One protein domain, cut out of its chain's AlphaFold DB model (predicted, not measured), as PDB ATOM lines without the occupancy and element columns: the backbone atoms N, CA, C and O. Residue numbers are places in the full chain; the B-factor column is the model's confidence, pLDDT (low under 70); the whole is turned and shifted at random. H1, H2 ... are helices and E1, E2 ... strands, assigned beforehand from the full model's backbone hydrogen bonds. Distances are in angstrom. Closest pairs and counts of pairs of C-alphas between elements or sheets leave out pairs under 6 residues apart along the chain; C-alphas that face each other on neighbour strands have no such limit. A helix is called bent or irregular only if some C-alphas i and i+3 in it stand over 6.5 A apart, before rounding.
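This is residues 86 to 215 of the 253 residues of an uncharacterized protein of Bacteriovoracaceae bacterium (UniProt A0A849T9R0). A strongly twisted, all-antiparallel sheet is built along one long bent strand, E5, with the hairpin E2 and E3 beside its first part and E1 and E4 on opposite sides of its later part. The sheet curls round the short helix H2, H3 lies over the opposite face, H1 stands beside the strands, and the long stretch of residues 140 to 175 has no named element. The printed part has 130 residues, with four named helices and five named strands in the order E1, H1, E2, E3, H2, E4, E5, H3, H4; the class is mixed, helices and strands. The whole is compact, with a radius of gyration of the C-alphas of 16.0 A, and has an elongated outline of 54 by 31 by 25 A.

E1, residues 86 to 89, begins at C-alpha 86 (44.746, -49.226, -0.182). H1 is residues 90 to 97, E2 residues 102 to 107 with 14.2 A, E3 residues 115 to 118, and H2 residues 122 to 128. E4, residues 133 to 139, is 17.1 A long. E5, residues 176 to 189, runs 37.8 A from C-alpha 176 (23.382, -47.433, -23.029) and bends by 56 degrees at residue 182. H3, residues 197 to 207, is 15.1 A long, and H4, residues 210 to 213, ends at C-alpha 213 (40.670, -60.199, -13.718).

The sheet is branched, and E5 has three neighbours. E1 and E2 lie on one side of E5, E4 on the other side. E1 and E5 have N 88 and O 184 at 2.8 A, E2 and E5 have N 106 and O 177 at 2.8 A, and the hairpin E4 and E5 has N 135 and O 185 at 2.8 A. In the hairpin E2 and E3, N 105 and O 117 are 2.8 A apart. H1 stands at the sheet's level, with a height of 2.3 A; its closest C-alphas to E5 are those of Ala 90 and Asn 182, 4.7 A. H2 is on the sheet, its closest C-alphas to E4 being those of Asp 123 and Ser 134, 4.9 A. H3 lies on the opposite face from H2, at a height over the sheet of 8.9 A, and runs slantwise to the strands, at 36 degrees to E5 on the local plane. H4 only grazes the sheet with residues 212 to 213. Every O i to N i+4 pair in H1, H2 and H3 is within hydrogen-bond range; H4 is too short for such a pair.

The C-alphas of Gly 173 and Val 195 are the two farthest apart, at 53.9 A. The printed part has no cut. The link from E4 to E5 is long, with 36 residues, and residues 191 to 196 stand free. The mean pLDDT of the printed part is 74.4; residues 149 to 152, 155 to 175 and 205 to 215 are under 70.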
ATOM      1  N   LYS A  86      45.905 -49.959  -0.699       93.88
ATOM      2  CA  LYS A  86      44.746 -49.226  -0.182       93.88
ATOM      3  C   LYS A  86      43.496 -49.529  -1.001       93.88
ATOM      4  O   LYS A  86      43.519 -49.409  -2.224       93.88
ATOM      5  N   SER A  87      42.412 -49.899  -0.322       93.44
ATOM      6  CA  SER A  87      41.075 -49.984  -0.919       93.44
ATOM      7  C   SER A  87      40.361 -48.640  -0.827       93.44
ATOM      8  O   SER A  87      40.424 -47.967   0.199       93.44
ATOM      9  N   PHE A  88      39.665 -48.287  -1.899       93.31
ATOM     10  CA  PHE A  88      38.786 -47.132  -2.004       93.31
ATOM     11  C   PHE A  88      37.380 -47.626  -2.325       93.31
ATOM     12  O   PHE A  88      37.183 -48.320  -3.328       93.31
ATOM     13  N   SER A  89      36.415 -47.288  -1.477       93.56
ATOM     14  CA  SER A  89      34.996 -47.516  -1.748       93.56
ATOM     15  C   SER A  89      34.439 -46.470  -2.720       93.56
ATOM     16  O   SER A  89      35.056 -45.429  -2.941       93.56
ATOM     17  N   ALA A  90      33.244 -46.710  -3.264       89.56
ATOM     18  CA  ALA A  90      32.510 -45.717  -4.055       89.56
ATOM     19  C   ALA A  90      32.419 -44.358  -3.337       89.56
ATOM     20  O   ALA A  90      32.672 -43.324  -3.945       89.56
ATOM     21  N   ILE A  91      32.138 -44.380  -2.030       90.94
ATOM     22  CA  ILE A  91      32.007 -43.179  -1.197       90.94
ATOM     23  C   ILE A  91      33.355 -42.466  -1.048       90.94
ATOM     24  O   ILE A  91      33.413 -41.243  -1.140       90.94
ATOM     25  N   ASP A  92      34.453 -43.202  -0.851       92.06
ATOM     26  CA  ASP A  92      35.789 -42.595  -0.751       92.06
ATOM     27  C   ASP A  92      36.178 -41.892  -2.055       92.06
ATOM     28  O   ASP A  92      36.697 -40.776  -2.039       92.06
ATOM     29  N   LEU A  93      35.896 -42.544  -3.186       89.00
ATOM     30  CA  LEU A  93      36.150 -42.013  -4.521       89.00
ATOM     31  C   LEU A  93      35.320 -40.751  -4.791       89.00
ATOM     32  O   LEU A  93      35.863 -39.748  -5.254       89.00
ATOM     33  N   GLU A  94      34.030 -40.781  -4.458       86.56
ATOM     34  CA  GLU A  94      33.128 -39.634  -4.582       86.56
ATOM     35  C   GLU A  94      33.555 -38.469  -3.689       86.56
ATOM     36  O   GLU A  94      33.613 -37.337  -4.155       86.56
ATOM     37  N   ASN A  95      33.930 -38.728  -2.436       87.06
ATOM     38  CA  ASN A  95      34.392 -37.685  -1.520       87.06
ATOM     39  C   ASN A  95      35.700 -37.034  -1.988       87.06
ATOM     40  O   ASN A  95      35.905 -35.841  -1.776       87.06
ATOM     41  N   GLN A  96      36.591 -37.805  -2.616       84.38
ATOM     42  CA  GLN A  96      37.881 -37.303  -3.080       84.38
ATOM     43  C   GLN A  96      37.781 -36.545  -4.414       84.38
ATOM     44  O   GLN A  96      38.549 -35.607  -4.630       84.38
ATOM     45  N   LEU A  97      36.868 -36.941  -5.306       79.81
ATOM     46  CA  LEU A  97      36.753 -36.382  -6.664       79.81
ATOM     47  C   LEU A  97      35.507 -35.516  -6.890       79.81
ATOM     48  O   LEU A  97      35.380 -34.888  -7.939       79.81
ATOM     49  N   GLY A  98      34.582 -35.493  -5.932       78.62
ATOM     50  CA  GLY A  98      33.312 -34.768  -5.985       78.62
ATOM     51  C   GLY A  98      32.205 -35.458  -6.789       78.62
ATOM     52  O   GLY A  98      31.069 -34.992  -6.760       78.62
ATOM     53  N   PHE A  99      32.508 -36.551  -7.498       83.00
ATOM     54  CA  PHE A  99      31.578 -37.216  -8.412       83.00
ATOM     55  C   PHE A  99      31.776 -38.737  -8.462       83.00
ATOM     56  O   PHE A  99      32.898 -39.214  -8.261       83.00
ATOM     57  N   PRO A 100      30.723 -39.509  -8.797       84.50
ATOM     58  CA  PRO A 100      30.842 -40.948  -9.001       84.50
ATOM     59  C   PRO A 100      31.757 -41.261 -10.184       84.50
ATOM     60  O   PRO A 100      31.708 -40.595 -11.218       84.50
ATOM     61  N   ILE A 101      32.569 -42.311 -10.053       86.19
ATOM     62  CA  ILE A 101      33.498 -42.741 -11.105       86.19
ATOM     63  C   ILE A 101      32.926 -43.940 -11.850       86.19
ATOM     64  O   ILE A 101      32.699 -45.006 -11.267       86.19
ATOM     65  N   TYR A 102      32.772 -43.807 -13.163       86.06
ATOM     66  CA  TYR A 102      32.258 -44.884 -14.001       86.06
ATOM     67  C   TYR A 102      33.383 -45.688 -14.650       86.06
ATOM     68  O   TYR A 102      34.297 -45.138 -15.260       86.06
ATOM     69  N   ALA A 103      33.306 -47.014 -14.532       85.31
ATOM     70  CA  ALA A 103      34.289 -47.960 -15.055       85.31
ATOM     71  C   ALA A 103      33.994 -48.356 -16.509       85.31
ATOM     72  O   ALA A 103      34.894 -48.392 -17.358       85.31
ATOM     73  N   PHE A 104      32.723 -48.642 -16.809       84.06
ATOM     74  CA  PHE A 104      32.283 -49.164 -18.104       84.06
ATOM     75  C   PHE A 104      31.047 -48.437 -18.624       84.06
ATOM     76  O   PHE A 104      30.177 -48.059 -17.844       84.06
ATOM     77  N   ARG A 105      30.956 -48.349 -19.951       83.38
ATOM     78  CA  ARG A 105      29.731 -48.108 -20.717       83.38
ATOM     79  C   ARG A 105      29.347 -49.408 -21.419       83.38
ATOM     80  O   ARG A 105      30.220 -50.128 -21.895       83.38
ATOM     81  N   ILE A 106      28.064 -49.710 -21.481       84.94
ATOM     82  CA  ILE A 106      27.508 -50.867 -22.179       84.94
ATOM     83  C   ILE A 106      26.536 -50.312 -23.206       84.94
ATOM     84  O   ILE A 106      25.603 -49.610 -22.834       84.94
ATOM     85  N   ASP A 107      26.797 -50.567 -24.480       82.69
ATOM     86  CA  ASP A 107      25.987 -50.091 -25.596       82.69
ATOM     87  C   ASP A 107      25.044 -51.204 -26.074       82.69
ATOM     88  O   ASP A 107      25.499 -52.226 -26.589       82.69
ATOM     89  N   TYR A 108      23.739 -51.008 -25.890       82.50
ATOM     90  CA  TYR A 108      22.687 -51.945 -26.287       82.50
ATOM     91  C   TYR A 108      22.081 -51.640 -27.664       82.50
ATOM     92  O   TYR A 108      21.242 -52.406 -28.130       82.50
ATOM     93  N   SER A 109      22.557 -50.614 -28.384       79.56
ATOM     94  CA  SER A 109      22.054 -50.266 -29.728       79.56
ATOM     95  C   SER A 109      22.179 -51.397 -30.759       79.56
ATOM     96  O   SER A 109      21.472 -51.412 -31.765       79.56
ATOM     97  N   LYS A 110      23.075 -52.361 -30.509       77.56
ATOM     98  CA  LYS A 110      23.307 -53.549 -31.349       77.56
ATOM     99  C   LYS A 110      22.618 -54.818 -30.829       77.56
ATOM    100  O   LYS A 110      22.850 -55.893 -31.378       77.56
ATOM    101  N   GLY A 111      21.776 -54.707 -29.802       76.62
ATOM    102  CA  GLY A 111      21.072 -55.824 -29.172       76.62
ATOM    103  C   GLY A 111      21.773 -56.398 -27.936       76.62
ATOM    104  O   GLY A 111      22.743 -55.845 -27.419       76.62
ATOM    105  N   MET A 112      21.234 -57.515 -27.440       78.69
ATOM    106  CA  MET A 112      21.727 -58.240 -26.263       78.69
ATOM    107  C   MET A 112      22.656 -59.403 -26.669       78.69
ATOM    108  O   MET A 112      22.285 -60.165 -27.564       78.69
ATOM    109  N   PRO A 113      23.795 -59.620 -25.980       74.94
ATOM    110  CA  PRO A 113      24.355 -58.781 -24.919       74.94
ATOM    111  C   PRO A 113      24.972 -57.490 -25.485       74.94
ATOM    112  O   PRO A 113      25.600 -57.509 -26.541       74.94
ATOM    113  N   GLY A 114      24.810 -56.374 -24.767       79.00
ATOM    114  CA  GLY A 114      25.357 -55.080 -25.180       79.00
ATOM    115  C   GLY A 114      26.887 -55.071 -25.263       79.00
ATOM    116  O   GLY A 114      27.584 -55.848 -24.604       79.00
ATOM    117  N   VAL A 115      27.435 -54.152 -26.057       82.25
ATOM    118  CA  VAL A 115      28.878 -54.002 -26.263       82.25
ATOM    119  C   VAL A 115      29.488 -53.234 -25.093       82.25
ATOM    120  O   VAL A 115      29.254 -52.039 -24.913       82.25
ATOM    121  N   LYS A 116      30.297 -53.923 -24.285       82.00
ATOM    122  CA  LYS A 116      30.988 -53.342 -23.130       82.00
ATOM    123  C   LYS A 116      32.244 -52.584 -23.570       82.00
ATOM    124  O   LYS A 116      33.191 -53.178 -24.074       82.00
ATOM    125  N   LYS A 117      32.294 -51.286 -23.281       81.00
ATOM    126  CA  LYS A 117      33.461 -50.417 -23.450       81.00
ATOM    127  C   LYS A 117      33.968 -49.946 -22.092       81.00
ATOM    128  O   LYS A 117      33.219 -49.396 -21.288       81.00
ATOM    129  N   ARG A 118      35.259 -50.132 -21.828       80.88
ATOM    130  CA  ARG A 118      35.912 -49.561 -20.644       80.88
ATOM    131  C   ARG A 118      36.154 -48.074 -20.871       80.88
ATOM    132  O   ARG A 118      36.768 -47.704 -21.868       80.88
ATOM    133  N   ILE A 119      35.668 -47.245 -19.955       77.12
ATOM    134  CA  ILE A 119      35.804 -45.785 -20.039       77.12
ATOM    135  C   ILE A 119      36.807 -45.254 -19.012       77.12
ATOM    136  O   ILE A 119      37.573 -44.358 -19.345       77.12
ATOM    137  N   THR A 120      36.902 -45.891 -17.840       81.19
ATOM    138  CA  THR A 120      37.953 -45.622 -16.849       81.19
ATOM    139  C   THR A 120      38.727 -46.905 -16.565       81.19
ATOM    140  O   THR A 120      38.166 -47.853 -16.014       81.19
ATOM    141  N   PRO A 121      40.006 -47.006 -16.960       83.38
ATOM    142  CA  PRO A 121      40.861 -48.112 -16.553       83.38
ATOM    143  C   PRO A 121      41.221 -48.045 -15.067       83.38
ATOM    144  O   PRO A 121      41.567 -46.979 -14.564       83.38
ATOM    145  N   GLY A 122      41.219 -49.196 -14.384       84.69
ATOM    146  CA  GLY A 122      41.571 -49.282 -12.959       84.69
ATOM    147  C   GLY A 122      42.981 -48.768 -12.674       84.69
ATOM    148  O   GLY A 122      43.170 -47.971 -11.765       84.69
ATOM    149  N   ASP A 123      43.956 -49.133 -13.508       84.44
ATOM    150  CA  ASP A 123      45.329 -48.624 -13.397       84.44
ATOM    151  C   ASP A 123      45.411 -47.103 -13.583       84.44
ATOM    152  O   ASP A 123      46.185 -46.447 -12.892       84.44
ATOM    153  N   SER A 124      44.614 -46.526 -14.488       82.19
ATOM    154  CA  SER A 124      44.567 -45.070 -14.670       82.19
ATOM    155  C   SER A 124      43.975 -44.380 -13.443       82.19
ATOM    156  O   SER A 124      44.509 -43.365 -13.001       82.19
ATOM    157  N   LEU A 125      42.916 -44.953 -12.863       85.12
ATOM    158  CA  LEU A 125      42.327 -44.462 -11.621       85.12
ATOM    159  C   LEU A 125      43.315 -44.560 -10.454       85.12
ATOM    160  O   LEU A 125      43.527 -43.574  -9.757       85.12
ATOM    161  N   CYS A 126      43.996 -45.692 -10.280       87.56
ATOM    162  CA  CYS A 126      45.015 -45.832  -9.242       87.56
ATOM    163  C   CYS A 126      46.169 -44.838  -9.424       87.56
ATOM    164  O   CYS A 126      46.578 -44.221  -8.446       87.56
ATOM    165  N   LYS A 127      46.629 -44.596 -10.659       86.50
ATOM    166  CA  LYS A 127      47.621 -43.545 -10.957       86.50
ATOM    167  C   LYS A 127      47.148 -42.159 -10.559       86.50
ATOM    168  O   LYS A 127      47.908 -41.417  -9.945       86.50
ATOM    169  N   PHE A 128      45.895 -41.830 -10.860       84.06
ATOM    170  CA  PHE A 128      45.301 -40.567 -10.437       84.06
ATOM    171  C   PHE A 128      45.255 -40.437  -8.903       84.06
ATOM    172  O   PHE A 128      45.499 -39.364  -8.363       84.06
ATOM    173  N   LEU A 129      45.017 -41.543  -8.194       87.50
ATOM    174  CA  LEU A 129      45.002 -41.611  -6.728       87.50
ATOM    175  C   LEU A 129      46.407 -41.665  -6.091       87.50
ATOM    176  O   LEU A 129      46.512 -41.784  -4.870       87.50
ATOM    177  N   GLY A 130      47.484 -41.586  -6.882       88.50
ATOM    178  CA  GLY A 130      48.869 -41.622  -6.395       88.50
ATOM    179  C   GLY A 130      49.442 -43.029  -6.182       88.50
ATOM    180  O   GLY A 130      50.398 -43.192  -5.424       88.50
ATOM    181  N   PHE A 131      48.865 -44.041  -6.829       90.62
ATOM    182  CA  PHE A 131      49.305 -45.437  -6.798       90.62
ATOM    183  C   PHE A 131      49.806 -45.903  -8.171       90.62
ATOM    184  O   PHE A 131      49.620 -45.238  -9.182       90.62
ATOM    185  N   GLU A 132      50.444 -47.067  -8.246       84.94
ATOM    186  CA  GLU A 132      51.058 -47.543  -9.493       84.94
ATOM    187  C   GLU A 132      50.145 -48.503 -10.259       84.94
ATOM    188  O   GLU A 132      50.098 -48.470 -11.496       84.94
ATOM    189  N   LYS A 133      49.416 -49.357  -9.530       86.00
ATOM    190  CA  LYS A 133      48.631 -50.456 -10.101       86.00
ATOM    191  C   LYS A 133      47.314 -50.699  -9.383       86.00
ATOM    192  O   LYS A 133      47.207 -50.502  -8.175       86.00
ATOM    193  N   SER A 134      46.325 -51.172 -10.140       87.00
ATOM    194  CA  SER A 134      45.084 -51.719  -9.595       87.00
ATOM    195  C   SER A 134      45.233 -53.215  -9.317       87.00
ATOM    196  O   SER A 134      45.696 -53.983 -10.157       87.00
ATOM    197  N   LEU A 135      44.850 -53.626  -8.112       83.38
ATOM    198  CA  LEU A 135      44.903 -55.010  -7.647       83.38
ATOM    199  C   LEU A 135      43.540 -55.693  -7.768       83.38
ATOM    200  O   LEU A 135      43.431 -56.808  -8.274       83.38
ATOM    201  N   LYS A 136      42.487 -55.007  -7.322       83.62
ATOM    202  CA  LYS A 136      41.122 -55.529  -7.263       83.62
ATOM    203  C   LYS A 136      40.153 -54.445  -7.698       83.62
ATOM    204  O   LYS A 136      40.325 -53.287  -7.332       83.62
ATOM    205  N   VAL A 137      39.137 -54.826  -8.465       84.75
ATOM    206  CA  VAL A 137      38.068 -53.925  -8.895       84.75
ATOM    207  C   VAL A 137      36.727 -54.616  -8.703       84.75
ATOM    208  O   VAL A 137      36.554 -55.764  -9.104       84.75
ATOM    209  N   SER A 138      35.771 -53.894  -8.132       86.25
ATOM    210  CA  SER A 138      34.359 -54.252  -8.078       86.25
ATOM    211  C   SER A 138      33.538 -53.121  -8.682       86.25
ATOM    212  O   SER A 138      33.807 -51.946  -8.420       86.25
ATOM    213  N   VAL A 139      32.539 -53.465  -9.491       88.06
ATOM    214  CA  VAL A 139      31.660 -52.493 -10.148       88.06
ATOM    215  C   VAL A 139      30.194 -52.802  -9.882       88.06
ATOM    216  O   VAL A 139      29.833 -53.947  -9.605       88.06
ATOM    217  N   SER A 140      29.352 -51.781  -9.981       87.38
ATOM    218  CA  SER A 140      27.905 -51.889  -9.837       87.38
ATOM    219  C   SER A 140      27.273 -52.757 -10.929       87.38
ATOM    220  O   SER A 140      27.875 -53.040 -11.971       87.38
ATOM    221  N   ALA A 141      26.007 -53.123 -10.714       86.69
ATOM    222  CA  ALA A 141      25.128 -53.547 -11.797       86.69
ATOM    223  C   ALA A 141      24.925 -52.407 -12.814       86.69
ATOM    224  O   ALA A 141      25.345 -51.269 -12.587       86.69
ATOM    225  N   ASP A 142      24.289 -52.727 -13.937       85.62
ATOM    226  CA  ASP A 142      23.987 -51.766 -14.994       85.62
ATOM    227  C   ASP A 142      23.089 -50.636 -14.478       85.62
ATOM    228  O   ASP A 142      21.985 -50.865 -13.984       85.62
ATOM    229  N   ILE A 143      23.569 -49.407 -14.628       84.00
ATOM    230  CA  ILE A 143      22.848 -48.180 -14.315       84.00
ATOM    231  C   ILE A 143      22.463 -47.542 -15.646       84.00
ATOM    232  O   ILE A 143      23.315 -47.065 -16.396       84.00
ATOM    233  N   PHE A 144      21.174 -47.557 -15.966       81.75
ATOM    234  CA  PHE A 144      20.659 -46.882 -17.158       81.75
ATOM    235  C   PHE A 144      20.767 -45.357 -17.012       81.75
ATOM    236  O   PHE A 144      20.756 -44.860 -15.886       81.75
ATOM    237  N   PRO A 145      20.795 -44.582 -18.112       75.50
ATOM    238  CA  PRO A 145      21.197 -43.176 -18.089       75.50
ATOM    239  C   PRO A 145      20.255 -42.320 -17.240       75.50
ATOM    240  O   PRO A 145      20.692 -41.421 -16.536       75.50
ATOM    241  N   LYS A 146      18.965 -42.684 -17.205       74.75
ATOM    242  CA  LYS A 146      17.947 -42.058 -16.343       74.75
ATOM    243  C   LYS A 146      18.225 -42.171 -14.837       74.75
ATOM    244  O   LYS A 146      17.635 -41.433 -14.058       74.75
ATOM    245  N   PHE A 147      19.074 -43.114 -14.435       77.31
ATOM    246  CA  PHE A 147      19.484 -43.360 -13.052       77.31
ATOM    247  C   PHE A 147      20.978 -43.096 -12.827       77.31
ATOM    248  O   PHE A 147      21.463 -43.266 -11.712       77.31
ATOM    249  N   ALA A 148      21.718 -42.715 -13.871       73.75
ATOM    250  CA  ALA A 148      23.127 -42.376 -13.765       73.75
ATOM    251  C   ALA A 148      23.282 -40.905 -13.364       73.75
ATOM    252  O   ALA A 148      22.514 -40.037 -13.784       73.75
ATOM    253  N   HIS A 149      24.303 -40.607 -12.566       69.75
ATOM    254  CA  HIS A 149      24.673 -39.232 -12.271       69.75
ATOM    255  C   HIS A 149      25.273 -38.593 -13.518       69.75
ATOM    256  O   HIS A 149      26.332 -39.003 -13.984       69.75
ATOM    257  N   LYS A 150      24.629 -37.532 -14.004       66.56
ATOM    258  CA  LYS A 150      25.047 -36.774 -15.194       66.56
ATOM    259  C   LYS A 150      26.458 -36.170 -15.116       66.56
ATOM    260  O   LYS A 150      27.034 -35.847 -16.142       66.56
ATOM    261  N   ASN A 151      27.029 -36.058 -13.918       65.62
ATOM    262  CA  ASN A 151      28.341 -35.444 -13.687       65.62
ATOM    263  C   ASN A 151      29.435 -36.480 -13.365       65.62
ATOM    264  O   ASN A 151      30.334 -36.202 -12.584       65.62
ATOM    265  N   GLY A 152      29.336 -37.707 -13.876       65.50
ATOM    266  CA  GLY A 152      30.274 -38.777 -13.531       65.50
ATOM    267  C   GLY A 152      31.685 -38.615 -14.088       65.50
ATOM    268  O   GLY A 152      31.855 -38.288 -15.258       65.50
ATOM    269  N   PHE A 153      32.695 -38.959 -13.282       72.19
ATOM    270  CA  PHE A 153      34.109 -38.859 -13.641       72.19
ATOM    271  C   PHE A 153      34.597 -40.017 -14.525       72.19
ATOM    272  O   PHE A 153      34.350 -41.190 -14.226       72.19
ATOM    273  N   VAL A 154      35.336 -39.689 -15.594       72.25
ATOM    274  CA  VAL A 154      35.965 -40.652 -16.515       72.25
ATOM    275  C   VAL A 154      37.460 -40.357 -16.651       72.25
ATOM    276  O   VAL A 154      37.838 -39.245 -17.012       72.25
ATOM    277  N   ILE A 155      38.322 -41.350 -16.397       68.12
ATOM    278  CA  ILE A 155      39.790 -41.186 -16.445       68.12
ATOM    279  C   ILE A 155      40.374 -41.923 -17.654       68.12
ATOM    280  O   ILE A 155      40.355 -43.152 -17.715       68.12
ATOM    281  N   GLY A 156      40.939 -41.172 -18.604       60.16
ATOM    282  CA  GLY A 156      41.614 -41.700 -19.796       60.16
ATOM    283  C   GLY A 156      43.111 -42.001 -19.603       60.16
ATOM    284  O   GLY A 156      43.703 -41.690 -18.574       60.16
ATOM    285  N   LYS A 157      43.750 -42.612 -20.614       50.88
ATOM    286  CA  LYS A 157      45.202 -42.917 -20.626       50.88
ATOM    287  C   LYS A 157      46.110 -41.694 -20.881       50.88
ATOM    288  O   LYS A 157      47.317 -41.810 -20.686       50.88
ATOM    289  N   ASN A 158      45.572 -40.538 -21.278       43.84
ATOM    290  CA  ASN A 158      46.376 -39.359 -21.622       43.84
ATOM    291  C   ASN A 158      46.610 -38.472 -20.394       43.84
ATOM    292  O   ASN A 158      45.848 -37.558 -20.103       43.84
ATOM    293  N   LEU A 159      47.695 -38.757 -19.682       44.16
ATOM    294  CA  LEU A 159      48.196 -38.023 -18.517       44.16
ATOM    295  C   LEU A 159      48.928 -36.712 -18.900       44.16
ATOM    296  O   LEU A 159      49.950 -36.378 -18.309       44.16
ATOM    297  N   ILE A 160      48.409 -35.970 -19.886       34.19
ATOM    298  CA  ILE A 160      48.774 -34.577 -20.205       34.19
ATOM    299  C   ILE A 160      47.497 -33.893 -20.726       34.19
ATOM    300  O   ILE A 160      46.998 -34.271 -21.782       34.19
ATOM    301  N   GLY A 161      46.974 -32.907 -19.990       30.05
ATOM    302  CA  GLY A 161      45.838 -32.075 -20.416       30.05
ATOM    303  C   GLY A 161      44.477 -32.540 -19.893       30.05
ATOM    304  O   GLY A 161      43.767 -33.310 -20.538       30.05
ATOM    305  N   ILE A 162      44.093 -32.019 -18.726       43.72
ATOM    306  CA  ILE A 162      42.710 -32.006 -18.231       43.72
ATOM    307  C   ILE A 162      41.938 -30.981 -19.081       43.72
ATOM    308  O   ILE A 162      41.631 -29.895 -18.609       43.72
ATOM    309  N   ASP A 163      41.680 -31.281 -20.354       35.53
ATOM    310  CA  ASP A 163      40.989 -30.330 -21.245       35.53
ATOM    311  C   ASP A 163      39.507 -30.647 -21.441       35.53
ATOM    312  O   ASP A 163      38.793 -29.901 -22.109       35.53
ATOM    313  N   LYS A 164      38.996 -31.726 -20.839       42.53
ATOM    314  CA  LYS A 164      37.555 -31.975 -20.801       42.53
ATOM    315  C   LYS A 164      37.120 -32.289 -19.388       42.53
ATOM    316  O   LYS A 164      37.629 -33.225 -18.770       42.53
ATOM    317  N   GLN A 165      36.179 -31.484 -18.891       43.97
ATOM    318  CA  GLN A 165      35.423 -31.856 -17.711       43.97
ATOM    319  C   GLN A 165      34.817 -33.248 -17.938       43.97
ATOM    320  O   GLN A 165      34.519 -33.615 -19.079       43.97
ATOM    321  N   PRO A 166      34.679 -34.039 -16.870       48.59
ATOM    322  CA  PRO A 166      33.980 -35.313 -16.907       48.59
ATOM    323  C   PRO A 166      32.506 -35.105 -17.294       48.59
ATOM    324  O   PRO A 166      31.629 -34.980 -16.447       48.59
ATOM    325  N   GLU A 167      32.228 -35.017 -18.589       47.84
ATOM    326  CA  GLU A 167      30.869 -35.000 -19.110       47.84
ATOM    327  C   GLU A 167      30.409 -36.450 -19.233       47.84
ATOM    328  O   GLU A 167      30.953 -37.239 -20.017       47.84
ATOM    329  N   LEU A 168      29.400 -36.824 -18.443       51.50
ATOM    330  CA  LEU A 168      28.668 -38.043 -18.725       51.50
ATOM    331  C   LEU A 168      27.898 -37.787 -20.018       51.50
ATOM    332  O   LEU A 168      26.926 -37.042 -20.018       51.50
ATOM    333  N   PHE A 169      28.394 -38.349 -21.119       49.31
ATOM    334  CA  PHE A 169      27.845 -38.195 -22.467       49.31
ATOM    335  C   PHE A 169      26.306 -38.223 -22.475       49.31
ATOM    336  O   PHE A 169      25.691 -39.284 -22.338       49.31
ATOM    337  N   GLU A 170      25.684 -37.062 -22.667       47.12
ATOM    338  CA  GLU A 170      24.248 -36.932 -22.904       47.12
ATOM    339  C   GLU A 170      23.947 -37.263 -24.372       47.12
ATOM    340  O   GLU A 170      23.628 -36.392 -25.172       47.12
ATOM    341  N   ASP A 171      24.068 -38.535 -24.757       43.97
ATOM    342  CA  ASP A 171      23.471 -38.977 -26.019       43.97
ATOM    343  C   ASP A 171      21.969 -39.200 -25.781       43.97
ATOM    344  O   ASP A 171      21.543 -40.272 -25.333       43.97
ATOM    345  N   GLU A 172      21.158 -38.171 -26.046       45.12
ATOM    346  CA  GLU A 172      19.700 -38.293 -26.115       45.12
ATOM    347  C   GLU A 172      19.332 -39.374 -27.147       45.12
ATOM    348  O   GLU A 172      19.533 -39.215 -28.349       45.12
ATOM    349  N   GLY A 173      18.806 -40.508 -26.672       49.50
ATOM    350  CA  GLY A 173      18.250 -41.565 -27.526       49.50
ATOM    351  C   GLY A 173      19.084 -42.841 -27.674       49.50
ATOM    352  O   GLY A 173      18.656 -43.742 -28.392       49.50
ATOM    353  N   VAL A 174      20.228 -42.973 -26.994       57.47
ATOM    354  CA  VAL A 174      21.031 -44.207 -27.054       57.47
ATOM    355  C   VAL A 174      20.706 -45.125 -25.871       57.47
ATOM    356  O   VAL A 174      20.822 -44.734 -24.710       57.47
ATOM    357  N   GLU A 175      20.333 -46.375 -26.161       69.62
ATOM    358  CA  GLU A 175      20.200 -47.450 -25.172       69.62
ATOM    359  C   GLU A 175      21.587 -47.837 -24.639       69.62
ATOM    360  O   GLU A 175      22.197 -48.805 -25.083       69.62
ATOM    361  N   TYR A 176      22.143 -47.064 -23.709       77.69
ATOM    362  CA  TYR A 176      23.382 -47.433 -23.029       77.69
ATOM    363  C   TYR A 176      23.170 -47.562 -21.526       77.69
ATOM    364  O   TYR A 176      22.284 -46.937 -20.962       77.69
ATOM    365  N   ALA A 177      23.989 -48.363 -20.859       84.62
ATOM    366  CA  ALA A 177      24.095 -48.391 -19.406       84.62
ATOM    367  C   ALA A 177      25.536 -48.104 -18.985       84.62
ATOM    368  O   ALA A 177      26.473 -48.252 -19.772       84.62
ATOM    369  N   VAL A 178      25.730 -47.699 -17.737       85.19
ATOM    370  CA  VAL A 178      27.051 -47.521 -17.136       85.19
ATOM    371  C   VAL A 178      27.202 -48.402 -15.905       85.19
ATOM    372  O   VAL A 178      26.221 -48.764 -15.260       85.19
ATOM    373  N   ARG A 179      28.441 -48.759 -15.570       87.69
ATOM    374  CA  ARG A 179      28.775 -49.403 -14.292       87.69
ATOM    375  C   ARG A 179      29.747 -48.533 -13.520       87.69
ATOM    376  O   ARG A 179      30.797 -48.166 -14.053       87.69
ATOM    377  N   GLN A 180      29.393 -48.212 -12.285       88.56
ATOM    378  CA  GLN A 180      30.188 -47.415 -11.357       88.56
ATOM    379  C   GLN A 180      31.190 -48.300 -10.607       88.56
ATOM    380  O   GLN A 180      30.934 -49.485 -10.411       88.56
ATOM    381  N   TYR A 181      32.322 -47.744 -10.178       89.56
ATOM    382  CA  TYR A 181      33.192 -48.410  -9.204       89.56
ATOM    383  C   TYR A 181      32.508 -48.524  -7.835       89.56
ATOM    384  O   TYR A 181      32.146 -47.515  -7.241       89.56
ATOM    385  N   ASN A 182      32.392 -49.748  -7.318       89.62
ATOM    386  CA  ASN A 182      31.988 -50.010  -5.932       89.62
ATOM    387  C   ASN A 182      33.203 -50.040  -4.997       89.62
ATOM    388  O   ASN A 182      33.156 -49.518  -3.887       89.62
ATOM    389  N   GLU A 183      34.278 -50.686  -5.451       89.94
ATOM    390  CA  GLU A 183      35.543 -50.809  -4.730       89.94
ATOM    391  C   GLU A 183      36.692 -50.873  -5.745       89.94
ATOM    392  O   GLU A 183      36.594 -51.571  -6.760       89.94
ATOM    393  N   ILE A 184      37.798 -50.192  -5.457       90.31
ATOM    394  CA  ILE A 184      39.080 -50.422  -6.122       90.31
ATOM    395  C   ILE A 184      40.198 -50.519  -5.087       90.31
ATOM    396  O   ILE A 184      40.347 -49.651  -4.236       90.31
ATOM    397  N   THR A 185      41.006 -51.571  -5.172       90.88
ATOM    398  CA  THR A 185      42.237 -51.694  -4.389       90.88
ATOM    399  C   THR A 185      43.411 -51.297  -5.264       90.88
ATOM    400  O   THR A 185      43.630 -51.897  -6.316       90.88
ATOM    401  N   CYS A 186      44.170 -50.307  -4.819       91.00
ATOM    402  CA  CYS A 186      45.368 -49.819  -5.480       91.00
ATOM    403  C   CYS A 186      46.618 -50.208  -4.693       91.00
ATOM    404  O   CYS A 186      46.569 -50.347  -3.471       91.00
ATOM    405  N   ALA A 187      47.736 -50.359  -5.396       90.00
ATOM    406  CA  ALA A 187      49.029 -50.662  -4.808       90.00
ATOM    407  C   ALA A 187      50.141 -49.790  -5.384       90.00
ATOM    408  O   ALA A 187      50.102 -49.399  -6.556       90.00
ATOM    409  N   LYS A 188      51.126 -49.485  -4.543       90.12
ATOM    410  CA  LYS A 188      52.366 -48.810  -4.924       90.12
ATOM    411  C   LYS A 188      53.533 -49.347  -4.114       90.12
ATOM    412  O   LYS A 188      53.362 -49.796  -2.978       90.12
ATOM    413  N   VAL A 189      54.718 -49.251  -4.691       89.06
ATOM    414  CA  VAL A 189      55.967 -49.476  -3.971       89.06
ATOM    415  C   VAL A 189      56.255 -48.284  -3.049       89.06
ATOM    416  O   VAL A 189      56.175 -47.132  -3.473       89.06
ATOM    417  N   ILE A 190      56.574 -48.552  -1.778       87.56
ATOM    418  CA  ILE A 190      56.898 -47.516  -0.781       87.56
ATOM    419  C   ILE A 190      58.294 -46.944  -1.052       87.56
ATOM    420  O   ILE A 190      58.450 -45.729  -1.163       87.56
ATOM    421  N   SER A 191      59.302 -47.810  -1.192       84.62
ATOM    422  CA  SER A 191      60.672 -47.431  -1.550       84.62
ATOM    423  C   SER A 191      61.187 -48.223  -2.750       84.62
ATOM    424  O   SER A 191      61.115 -49.450  -2.783       84.62
ATOM    425  N   LYS A 192      61.774 -47.529  -3.726       79.44
ATOM    426  CA  LYS A 192      62.379 -48.160  -4.910       79.44
ATOM    427  C   LYS A 192      63.721 -48.840  -4.620       79.44
ATOM    428  O   LYS A 192      64.221 -49.565  -5.473       79.44
ATOM    429  N   ASP A 193      64.276 -48.648  -3.425       81.06
ATOM    430  CA  ASP A 193      65.596 -49.167  -3.049       81.06
ATOM    431  C   ASP A 193      65.566 -50.661  -2.681       81.06
ATOM    432  O   ASP A 193      66.607 -51.316  -2.602       81.06
ATOM    433  N   VAL A 194      64.376 -51.235  -2.472       78.44
ATOM    434  CA  VAL A 194      64.216 -52.665  -2.183       78.44
ATOM    435  C   VAL A 194      64.148 -53.448  -3.496       78.44
ATOM    436  O   VAL A 194      63.136 -53.456  -4.205       78.44
ATOM    437  N   VAL A 195      65.242 -54.139  -3.811       76.44
ATOM    438  CA  VAL A 195      65.408 -54.925  -5.041       76.44
ATOM    439  C   VAL A 195      64.346 -56.029  -5.149       76.44
ATOM    440  O   VAL A 195      64.100 -56.779  -4.205       76.44
ATOM    441  N   GLY A 196      63.724 -56.158  -6.326       72.69
ATOM    442  CA  GLY A 196      62.727 -57.196  -6.618       72.69
ATOM    443  C   GLY A 196      61.315 -56.910  -6.088       72.69
ATOM    444  O   GLY A 196      60.473 -57.811  -6.090       72.69
ATOM    445  N   THR A 197      61.029 -55.681  -5.638       74.25
ATOM    446  CA  THR A 197      59.670 -55.302  -5.201       74.25
ATOM    447  C   THR A 197      58.673 -55.300  -6.365       74.25
ATOM    448  O   THR A 197      57.543 -55.746  -6.185       74.25
ATOM    449  N   ASP A 198      59.090 -54.920  -7.577       72.19
ATOM    450  CA  ASP A 198      58.228 -54.947  -8.772       72.19
ATOM    451  C   ASP A 198      57.744 -56.366  -9.108       72.19
ATOM    452  O   ASP A 198      56.579 -56.587  -9.445       72.19
ATOM    453  N   GLU A 199      58.620 -57.362  -8.955       76.00
ATOM    454  CA  GLU A 199      58.273 -58.776  -9.127       76.00
ATOM    455  C   GLU A 199      57.322 -59.259  -8.029       76.00
ATOM    456  O   GLU A 199      56.395 -60.024  -8.301       76.00
ATOM    457  N   ALA A 200      57.517 -58.803  -6.789       74.25
ATOM    458  CA  ALA A 200      56.616 -59.111  -5.683       74.25
ATOM    459  C   ALA A 200      55.224 -58.491  -5.898       74.25
ATOM    460  O   ALA A 200      54.218 -59.170  -5.682       74.25
ATOM    461  N   LEU A 201      55.160 -57.250  -6.389       75.44
ATOM    462  CA  LEU A 201      53.919 -56.573  -6.763       75.44
ATOM    463  C   LEU A 201      53.212 -57.321  -7.897       75.44
ATOM    464  O   LEU A 201      52.017 -57.601  -7.806       75.44
ATOM    465  N   ARG A 202      53.952 -57.732  -8.931       73.62
ATOM    466  CA  ARG A 202      53.416 -58.547 -10.028       73.62
ATOM    467  C   ARG A 202      52.863 -59.886  -9.537       73.62
ATOM    468  O   ARG A 202      51.755 -60.253  -9.920       73.62
ATOM    469  N   LYS A 203      53.572 -60.587  -8.648       75.56
ATOM    470  CA  LYS A 203      53.084 -61.836  -8.040       75.56
ATOM    471  C   LYS A 203      51.820 -61.621  -7.210       75.56
ATOM    472  O   LYS A 203      50.925 -62.458  -7.257       75.56
ATOM    473  N   GLN A 204      51.710 -60.507  -6.483       71.56
ATOM    474  CA  GLN A 204      50.468 -60.160  -5.785       71.56
ATOM    475  C   GLN A 204      49.314 -59.919  -6.770       71.56
ATOM    476  O   GLN A 204      48.213 -60.408  -6.534       71.56
ATOM    477  N   ILE A 205      49.567 -59.252  -7.901       67.75
ATOM    478  CA  ILE A 205      48.580 -59.065  -8.982       67.75
ATOM    479  C   ILE A 205      48.163 -60.410  -9.607       67.75
ATOM    480  O   ILE A 205      47.013 -60.587 -10.011       67.75
ATOM    481  N   GLU A 206      49.087 -61.362  -9.720       64.75
ATOM    482  CA  GLU A 206      48.838 -62.703 -10.263       64.75
ATOM    483  C   GLU A 206      48.105 -63.637  -9.296       64.75
ATOM    484  O   GLU A 206      47.310 -64.461  -9.744       64.75
ATOM    485  N   ALA A 207      48.300 -63.468  -7.988       61.75
ATOM    486  CA  ALA A 207      47.624 -64.249  -6.954       61.75
ATOM    487  C   ALA A 207      46.146 -63.858  -6.745       61.75
ATOM    488  O   ALA A 207      45.384 -64.622  -6.152       61.75
ATOM    489  N   ILE A 208      45.722 -62.683  -7.218       62.72
ATOM    490  CA  ILE A 208      44.327 -62.240  -7.125       62.72
ATOM    491  C   ILE A 208      43.506 -62.953  -8.207       62.72
ATOM    492  O   ILE A 208      43.781 -62.821  -9.401       62.72
ATOM    493  N   SER A 209      42.498 -63.718  -7.765       45.34
ATOM    494  CA  SER A 209      41.661 -64.611  -8.584       45.34
ATOM    495  C   SER A 209      41.257 -64.008  -9.944       45.34
ATOM    496  O   SER A 209      40.823 -62.847  -9.992       45.34
ATOM    497  N   PRO A 210      41.311 -64.793 -11.041       47.38
ATOM    498  CA  PRO A 210      40.919 -64.353 -12.378       47.38
ATOM    499  C   PRO A 210      39.447 -63.929 -12.519       47.38
ATOM    500  O   PRO A 210      39.126 -63.200 -13.457       47.38
ATOM    501  N   GLU A 211      38.565 -64.262 -11.574       40.94
ATOM    502  CA  GLU A 211      37.200 -63.702 -11.538       40.94
ATOM    503  C   GLU A 211      37.218 -62.176 -11.348       40.94
ATOM    504  O   GLU A 211      36.447 -61.455 -11.983       40.94
ATOM    505  N   THR A 212      38.204 -61.668 -10.603       44.56
ATOM    506  CA  THR A 212      38.530 -60.237 -10.492       44.56
ATOM    507  C   THR A 212      39.235 -59.703 -11.746       44.56
ATOM    508  O   THR A 212      39.093 -58.531 -12.099       44.56
ATOM    509  N   ARG A 213      39.989 -60.559 -12.460       43.09
ATOM    510  CA  ARG A 213      40.670 -60.199 -13.718       43.09
ATOM    511  C   ARG A 213      39.729 -60.046 -14.900       43.09
ATOM    512  O   ARG A 213      40.088 -59.303 -15.799       43.09
ATOM    513  N   SER A 214      38.520 -60.607 -14.891       39.88
ATOM    514  CA  SER A 214      37.503 -60.305 -15.922       39.88
ATOM    515  C   SER A 214      37.134 -58.805 -15.993       39.88
ATOM    516  O   SER A 214      36.532 -58.322 -16.957       39.88
ATOM    517  N   ILE A 215      37.545 -58.042 -14.972       49.16
ATOM    518  CA  ILE A 215      37.434 -56.590 -14.867       49.16
ATOM    519  C   ILE A 215      38.798 -55.898 -15.051       49.16
ATOM    520  O   ILE A 215      38.817 -54.686 -15.198       49.16
TER     521      ILE A 215